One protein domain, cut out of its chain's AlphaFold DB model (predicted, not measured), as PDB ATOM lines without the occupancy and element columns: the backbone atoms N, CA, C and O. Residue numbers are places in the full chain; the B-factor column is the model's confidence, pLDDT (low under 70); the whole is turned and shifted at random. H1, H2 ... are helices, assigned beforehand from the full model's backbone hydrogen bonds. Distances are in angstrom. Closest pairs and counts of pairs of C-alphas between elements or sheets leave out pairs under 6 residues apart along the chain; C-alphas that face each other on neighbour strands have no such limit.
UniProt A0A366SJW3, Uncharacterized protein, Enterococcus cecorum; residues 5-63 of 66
ATOM      1  N   HIS A   5     203.945 237.433 199.743       45.47
ATOM      2  CA  HIS A   5     203.237 236.715 198.668       45.47
ATOM      3  C   HIS A   5     203.810 236.957 197.260       45.47
ATOM      4  O   HIS A   5     203.432 236.260 196.317       45.47
ATOM      5  N   TYR A   6     204.724 237.918 197.100       49.06
ATOM      6  CA  TYR A   6     205.320 238.241 195.799       49.06
ATOM      7  C   TYR A   6     206.354 237.192 195.357       49.06
ATOM      8  O   TYR A   6     206.417 236.833 194.184       49.06
ATOM      9  N   THR A   7     207.124 236.638 196.294       50.38
ATOM     10  CA  THR A   7     208.208 235.683 196.005       50.38
ATOM     11  C   THR A   7     207.692 234.308 195.581       50.38
ATOM     12  O   THR A   7     208.238 233.712 194.656       50.38
ATOM     13  N   VAL A   8     206.595 233.834 196.180       52.66
ATOM     14  CA  VAL A   8     205.963 232.557 195.807       52.66
ATOM     15  C   VAL A   8     205.354 232.644 194.408       52.66
ATOM     16  O   VAL A   8     205.613 231.783 193.568       52.66
ATOM     17  N   LYS A   9     204.614 233.722 194.106       54.75
ATOM     18  CA  LYS A   9     204.103 233.949 192.747       54.75
ATOM     19  C   LYS A   9     205.233 234.143 191.739       54.75
ATOM     20  O   LYS A   9     205.102 233.648 190.632       54.75
ATOM     21  N   SER A  10     206.339 234.792 192.109       57.53
ATOM     22  CA  SER A  10     207.486 235.024 191.219       57.53
ATOM     23  C   SER A  10     208.106 233.726 190.694       57.53
ATOM     24  O   SER A  10     208.329 233.611 189.493       57.53
ATOM     25  N   HIS A  11     208.310 232.712 191.540       61.03
ATOM     26  CA  HIS A  11     208.886 231.438 191.086       61.03
ATOM     27  C   HIS A  11     207.939 230.675 190.140       61.03
ATOM     28  O   HIS A  11     208.355 230.173 189.095       61.03
ATOM     29  N   HIS A  12     206.640 230.656 190.451       61.47
ATOM     30  CA  HIS A  12     205.623 230.087 189.559       61.47
ATOM     31  C   HIS A  12     205.458 230.890 188.260       61.47
ATOM     32  O   HIS A  12     205.278 230.302 187.196       61.47
ATOM     33  N   LEU A  13     205.566 232.219 188.327       64.06
ATOM     34  CA  LEU A  13     205.550 233.105 187.165       64.06
ATOM     35  C   LEU A  13     206.772 232.864 186.285       64.06
ATOM     36  O   LEU A  13     206.607 232.725 185.086       64.06
ATOM     37  N   GLN A  14     207.975 232.730 186.845       67.94
ATOM     38  CA  GLN A  14     209.181 232.416 186.070       67.94
ATOM     39  C   GLN A  14     209.045 231.096 185.300       67.94
ATOM     40  O   GLN A  14     209.403 231.034 184.121       67.94
ATOM     41  N   TRP A  15     208.491 230.059 185.938       62.78
ATOM     42  CA  TRP A  15     208.213 228.784 185.274       62.78
ATOM     43  C   TRP A  15     207.182 228.935 184.147       62.78
ATOM     44  O   TRP A  15     207.399 228.456 183.033       62.78
ATOM     45  N   ASN A  16     206.092 229.658 184.413       76.38
ATOM     46  CA  ASN A  16     205.027 229.895 183.443       76.38
ATOM     47  C   ASN A  16     205.518 230.747 182.258       76.38
ATOM     48  O   ASN A  16     205.248 230.411 181.111       76.38
ATOM     49  N   VAL A  17     206.353 231.765 182.495       83.31
ATOM     50  CA  VAL A  17     206.898 232.652 181.452       83.31
ATOM     51  C   VAL A  17     207.637 231.866 180.375       83.31
ATOM     52  O   VAL A  17     207.460 232.156 179.198       83.31
ATOM     53  N   ARG A  18     208.423 230.836 180.723       86.69
ATOM     54  CA  ARG A  18     209.124 230.037 179.703       86.69
ATOM     55  C   ARG A  18     208.144 229.297 178.784       86.69
ATOM     56  O   ARG A  18     208.362 229.269 177.574       86.69
ATOM     57  N   GLN A  19     207.076 228.727 179.340       87.00
ATOM     58  CA  GLN A  19     206.024 228.063 178.561       87.00
ATOM     59  C   GLN A  19     205.223 229.082 177.743       87.00
ATOM     60  O   GLN A  19     204.971 228.871 176.558       87.00
ATOM     61  N   LEU A  20     204.905 230.229 178.342       88.69
ATOM     62  CA  LEU A  20     204.213 231.326 177.681       88.69
ATOM     63  C   LEU A  20     205.016 231.848 176.484       88.69
ATOM     64  O   LEU A  20     204.443 232.058 175.422       88.69
ATOM     65  N   CYS A  21     206.339 231.982 176.611       91.88
ATOM     66  CA  CYS A  21     207.221 232.360 175.507       91.88
ATOM     67  C   CYS A  21     207.145 231.363 174.345       91.88
ATOM     68  O   CYS A  21     207.079 231.784 173.194       91.88
ATOM     69  N   GLN A  22     207.124 230.054 174.621       92.44
ATOM     70  CA  GLN A  22     207.000 229.027 173.577       92.44
ATOM     71  C   GLN A  22     205.649 229.113 172.861       92.44
ATOM     72  O   GLN A  22     205.592 229.047 171.633       92.44
ATOM     73  N   ILE A  23     204.574 229.311 173.624       91.62
ATOM     74  CA  ILE A  23     203.218 229.471 173.096       91.62
ATOM     75  C   ILE A  23     203.129 230.742 172.240       91.62
ATOM     76  O   ILE A  23     202.698 230.684 171.090       91.62
ATOM     77  N   CYS A  24     203.601 231.876 172.758       93.19
ATOM     78  CA  CYS A  24     203.615 233.155 172.048       93.19
ATOM     79  C   CYS A  24     204.455 233.085 170.775       93.19
ATOM     80  O   CYS A  24     204.030 233.589 169.741       93.19
ATOM     81  N   HIS A  25     205.608 232.416 170.823       94.38
ATOM     82  CA  HIS A  25     206.435 232.188 169.644       94.38
ATOM     83  C   HIS A  25     205.687 231.363 168.591       94.38
ATOM     84  O   HIS A  25     205.627 231.764 167.431       94.38
ATOM     85  N   HIS A  26     205.047 230.257 168.987       94.94
ATOM     86  CA  HIS A  26     204.252 229.438 168.070       94.94
ATOM     87  C   HIS A  26     203.098 230.233 167.440       94.94
ATOM     88  O   HIS A  26     202.886 230.157 166.229       94.94
ATOM     89  N   PHE A  27     202.371 231.027 168.228       93.00
ATOM     90  CA  PHE A  27     201.279 231.843 167.699       93.00
ATOM     91  C   PHE A  27     201.780 232.963 166.785       93.00
ATOM     92  O   PHE A  27     201.229 233.165 165.704       93.00
ATOM     93  N   TYR A  28     202.851 233.654 167.174       94.19
ATOM     94  CA  TYR A  28     203.436 234.715 166.364       94.19
ATOM     95  C   TYR A  28     203.947 234.170 165.021       94.19
ATOM     96  O   TYR A  28     203.658 234.738 163.971       94.19
ATOM     97  N   GLN A  29     204.623 233.021 165.012       93.75
ATOM     98  CA  GLN A  29     205.121 232.426 163.772       93.75
ATOM     99  C   GLN A  29     203.993 231.939 162.853       93.75
ATOM    100  O   GLN A  29     204.059 232.178 161.648       93.75
ATOM    101  N   ASN A  30     202.937 231.325 163.388       95.44
ATOM    102  CA  ASN A  30     201.895 230.722 162.549       95.44
ATOM    103  C   ASN A  30     200.770 231.683 162.144       95.44
ATOM    104  O   ASN A  30     200.184 231.503 161.082       95.44
ATOM    105  N   TYR A  31     200.467 232.697 162.960       93.69
ATOM    106  CA  TYR A  31     199.276 233.533 162.765       93.69
ATOM    107  C   TYR A  31     199.577 235.019 162.558       93.69
ATOM    108  O   TYR A  31     198.697 235.746 162.098       93.69
ATOM    109  N   CYS A  32     200.785 235.504 162.872       93.25
ATOM    110  CA  CYS A  32     201.104 236.914 162.648       93.25
ATOM    111  C   CYS A  32     201.220 237.205 161.137       93.25
ATOM    112  O   CYS A  32     201.952 236.490 160.440       93.25
ATOM    113  N   PRO A  33     200.542 238.248 160.620       94.19
ATOM    114  CA  PRO A  33     200.648 238.643 159.221       94.19
ATOM    115  C   PRO A  33     202.079 239.017 158.825       94.19
ATOM    116  O   PRO A  33     202.801 239.668 159.586       94.19
ATOM    117  N   ASP A  34     202.468 238.711 157.588       92.25
ATOM    118  CA  ASP A  34     203.812 239.031 157.087       92.25
ATOM    119  C   ASP A  34     204.110 240.531 157.082       92.25
ATOM    120  O   ASP A  34     205.264 240.926 157.251       92.25
ATOM    121  N   SER A  35     203.082 241.375 156.951       90.69
ATOM    122  CA  SER A  35     203.208 242.831 157.050       90.69
ATOM    123  C   SER A  35     203.711 243.298 158.419       90.69
ATOM    124  O   SER A  35     204.414 244.304 158.498       90.69
ATOM    125  N   PHE A  36     203.394 242.564 159.490       88.25
ATOM    126  CA  PHE A  36     203.884 242.842 160.840       88.25
ATOM    127  C   PHE A  36     205.279 242.260 161.070       88.25
ATOM    128  O   PHE A  36     206.154 242.971 161.575       88.25
ATOM    129  N   LYS A  37     205.504 241.011 160.635       90.31
ATOM    130  CA  LYS A  37     206.802 240.322 160.749       90.31
ATOM    131  C   LYS A  37     207.919 241.046 159.999       90.31
ATOM    132  O   LYS A  37     209.035 241.162 160.494       90.31
ATOM    133  N   HIS A  38     207.606 241.577 158.820       91.06
ATOM    134  CA  HIS A  38     208.563 242.245 157.937       91.06
ATOM    135  C   HIS A  38     208.341 243.759 157.886       91.06
ATOM    136  O   HIS A  38     208.647 244.408 156.881       91.06
ATOM    137  N   ARG A  39     207.791 244.348 158.959       92.31
ATOM    138  CA  ARG A  39     207.566 245.796 158.999       92.31
ATOM    139  C   ARG A  39     208.880 246.558 158.837       92.31
ATOM    140  O   ARG A  39     209.957 246.117 159.252       92.31
ATOM    141  N   ARG A  40     208.781 247.770 158.288       94.00
ATOM    142  CA  ARG A  40     209.928 248.672 158.162       94.00
ATOM    143  C   ARG A  40     210.564 248.893 159.539       94.00
ATOM    144  O   ARG A  40     209.860 249.172 160.505       94.00
ATOM    145  N   ASN A  41     211.891 248.805 159.602       91.06
ATOM    146  CA  ASN A  41     212.692 248.983 160.817       91.06
ATOM    147  C   ASN A  41     212.517 247.894 161.891       91.06
ATOM    148  O   ASN A  41     212.930 248.120 163.027       91.06
ATOM    149  N   VAL A  42     211.971 246.716 161.564       90.00
ATOM    150  CA  VAL A  42     211.894 245.598 162.526       90.00
ATOM    151  C   VAL A  42     213.268 245.240 163.110       90.00
ATOM    152  O   VAL A  42     213.387 245.018 164.307       90.00
ATOM    153  N   SER A  43     214.332 245.312 162.304       90.00
ATOM    154  CA  SER A  43     215.714 245.076 162.746       90.00
ATOM    155  C   SER A  43     216.284 246.166 163.661       90.00
ATOM    156  O   SER A  43     217.302 245.941 164.309       90.00
ATOM    157  N   LEU A  44     215.653 247.344 163.720       94.00
ATOM    158  CA  LEU A  44     216.044 248.439 164.613       94.00
ATOM    159  C   LEU A  44     215.298 248.383 165.954       94.00
ATOM    160  O   LEU A  44     215.598 249.166 166.859       94.00
ATOM    161  N   ALA A  45     214.310 247.495 166.093       90.44
ATOM    162  CA  ALA A  45     213.571 247.333 167.333       90.44
ATOM    163  C   ALA A  45     214.472 246.716 168.413       90.44
ATOM    164  O   ALA A  45     215.104 245.684 168.210       90.44
ATOM    165  N   LYS A  46     214.507 247.342 169.596       92.69
ATOM    166  CA  LYS A  46     215.274 246.835 170.749       92.69
ATOM    167  C   LYS A  46     214.636 245.613 171.415       92.69
ATOM    168  O   LYS A  46     215.303 244.915 172.167       92.69
ATOM    169  N   VAL A  47     213.342 245.407 171.191       90.62
ATOM    170  CA  VAL A  47     212.535 244.354 171.811       90.62
ATOM    171  C   VAL A  47     211.810 243.618 170.694       90.62
ATOM    172  O   VAL A  47     211.266 244.266 169.798       90.62
ATOM    173  N   SER A  48     211.820 242.284 170.737       90.94
ATOM    174  CA  SER A  48     211.112 241.473 169.745       90.94
ATOM    175  C   SER A  48     209.601 241.560 169.943       90.94
ATOM    176  O   SER A  48     209.116 241.765 171.061       90.94
ATOM    177  N   ASP A  49     208.844 241.353 168.873       91.25
ATOM    178  CA  ASP A  49     207.384 241.378 168.950       91.25
ATOM    179  C   ASP A  49     206.848 240.248 169.828       91.25
ATOM    180  O   ASP A  49     205.891 240.452 170.570       91.25
ATOM    181  N   GLU A  50     207.491 239.074 169.811       92.19
ATOM    182  CA  GLU A  50     207.127 237.974 170.705       92.19
ATOM    183  C   GLU A  50     207.316 238.360 172.173       92.19
ATOM    184  O   GLU A  50     206.491 238.007 173.015       92.19
ATOM    185  N   SER A  51     208.372 239.118 172.487       91.12
ATOM    186  CA  SER A  51     208.617 239.604 173.848       91.12
ATOM    187  C   SER A  51     207.537 240.597 174.276       91.12
ATOM    188  O   SER A  51     207.048 240.526 175.400       91.12
ATOM    189  N   ILE A  52     207.114 241.486 173.371       91.62
ATOM    190  CA  ILE A  52     205.993 242.407 173.613       91.62
ATOM    191  C   ILE A  52     204.693 241.620 173.832       91.62
ATOM    192  O   ILE A  52     203.961 241.913 174.773       91.62
ATOM    193  N   LEU A  53     204.427 240.593 173.022       91.81
ATOM    194  CA  LEU A  53     203.234 239.750 173.145       91.81
ATOM    195  C   LEU A  53     203.174 239.026 174.500       91.81
ATOM    196  O   LEU A  53     202.136 239.035 175.161       91.81
ATOM    197  N   VAL A  54     204.300 238.457 174.942       91.88
ATOM    198  CA  VAL A  54     204.437 237.834 176.271       91.88
ATOM    199  C   VAL A  54     204.156 238.846 177.380       91.88
ATOM    200  O   VAL A  54     203.421 238.542 178.319       91.88
ATOM    201  N   LEU A  55     204.708 240.058 177.273       90.38
ATOM    202  CA  LEU A  55     204.502 241.112 178.266       90.38
ATOM    203  C   LEU A  55     203.038 241.557 178.341       90.38
ATOM    204  O   LEU A  55     202.517 241.690 179.445       90.38
ATOM    205  N   LEU A  56     202.363 241.723 177.202       90.56
ATOM    206  CA  LEU A  56     200.946 242.096 177.154       90.56
ATOM    207  C   LEU A  56     200.052 241.035 177.808       90.56
ATOM    208  O   LEU A  56     199.146 241.373 178.567       90.56
ATOM    209  N   LEU A  57     200.328 239.750 177.566       88.69
ATOM    210  CA  LEU A  57     199.596 238.652 178.203       88.69
ATOM    211  C   LEU A  57     199.827 238.605 179.714       88.69
ATOM    212  O   LEU A  57     198.878 238.434 180.475       88.69
ATOM    213  N   LEU A  58     201.069 238.802 180.161       87.38
ATOM    214  CA  LEU A  58     201.380 238.885 181.589       87.38
ATOM    215  C   LEU A  58     200.693 240.082 182.248       87.38
ATOM    216  O   LEU A  58     200.182 239.952 183.355       87.38
ATOM    217  N   GLN A  59     200.664 241.238 181.584       85.62
ATOM    218  CA  GLN A  59     199.950 242.416 182.077       85.62
ATOM    219  C   GLN A  59     198.453 242.133 182.222       85.62
ATOM    220  O   GLN A  59     197.897 242.396 183.288       85.62
ATOM    221  N   ALA A  60     197.834 241.531 181.202       87.25
ATOM    222  CA  ALA A  60     196.424 241.152 181.234       87.25
ATOM    223  C   ALA A  60     196.116 240.165 182.373       87.25
ATOM    224  O   ALA A  60     195.178 240.387 183.135       87.25
ATOM    225  N   GLU A  61     196.940 239.130 182.545       83.38
ATOM    226  CA  GLU A  61     196.772 238.132 183.610       83.38
ATOM    227  C   GLU A  61     196.944 238.732 185.013       83.38
ATOM    228  O   GLU A  61     196.285 238.337 185.976       83.38
ATOM    229  N   LEU A  62     197.818 239.729 185.142       83.62
ATOM    230  CA  LEU A  62     198.020 240.465 186.388       83.62
ATOM    231  C   LEU A  62     196.953 241.546 186.628       83.62
ATOM    232  O   LEU A  62     197.012 242.223 187.655       83.62
ATOM    233  N   GLY A  63     195.987 241.711 185.717       84.44
ATOM    234  CA  GLY A  63     194.950 242.740 185.799       84.44
ATOM    235  C   GLY A  63     195.485 244.163 185.621       84.44
ATOM    236  O   GLY A  63     194.844 245.120 186.049       84.44
TER     237      GLY A  63
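AT A GLANCE: This is residues 5 to 63 of the 66 residues of an uncharacterized protein of Enterococcus cecorum (UniProt A0A366SJW3). One long, kinked helix, H1, makes the length of an open, elongated model, and the chain folds back from its far end so that a shorter helix, H3, comes to the later half of H1 with its own first turns and then slants away from it. Between the two lie the single-turn helix H2, which touches neither of them, and a long loop, residues 38 to 48, that sticks out, as does the first stretch, residues 5 to 12. The printed part has 59 residues with three named helices, in the order H1, H2, H3, and no named strand; the class is all helix. The whole is loose, with a radius of gyration of the C-alphas of 13.6 A, and spans 43 by 22 by 19 A.

HOW THE PARTS SIT: H1, residues 6 to 31, has a kink of 37 degrees near residue 16. H3, residues 49 to 61, touches it with 10 pairs of C-alphas within 8 A. The closest C-alphas of the two are those of His 25 and Glu 50, 5.9 A apart. H1 touches H3 with residues 17 to 28 alone, and H3 touches H1 with residues 50 to 54 alone. The two helices run opposite ways at a steep tilt of 48 degrees, and their centres are 8.9 A apart. H2, residues 34 to 37, is apart from H1. It is only just apart from H3, with the closest C-alphas 8.3 A from each other. In H3 every O i to N i+4 pair is within hydrogen-bond range, in H1 20 of 22 are, and H2, with four residues, is too short for such a pair but has its one O i to N i+3 pair within range.

IN THESE COORDINATES: H1 measures 33.9 A from C-alpha 6 at (205.320, 238.241, 195.799) to C-alpha 31 at (199.276, 233.533, 162.765). H3 measures 18.4 A and ends with C-alpha 61 at (196.772, 238.132, 183.610). H2 runs from Asp 34 to Lys 37, 4.9 A between its first and last C-alphas.

THE WHOLE: The two C-alphas farthest apart are those of His 5 and Arg 40, 42.8 A. The first and last printed C-alphas, those of His 5 and Gly 63, are 16.4 A apart. Without the stretches that stand free, residues 5 to 12 and 38 to 48, the body has 40 residues and spans 31 by 19 by 12 A. The link from H1 to H2 is tight, with 2 residues, and the link from H2 to H3 is long, with 11. The printed part has no cut. The mean pLDDT of the printed part is 84.2, and residues 5 to 15, of which 6 to 15 belong to H1, are under 70.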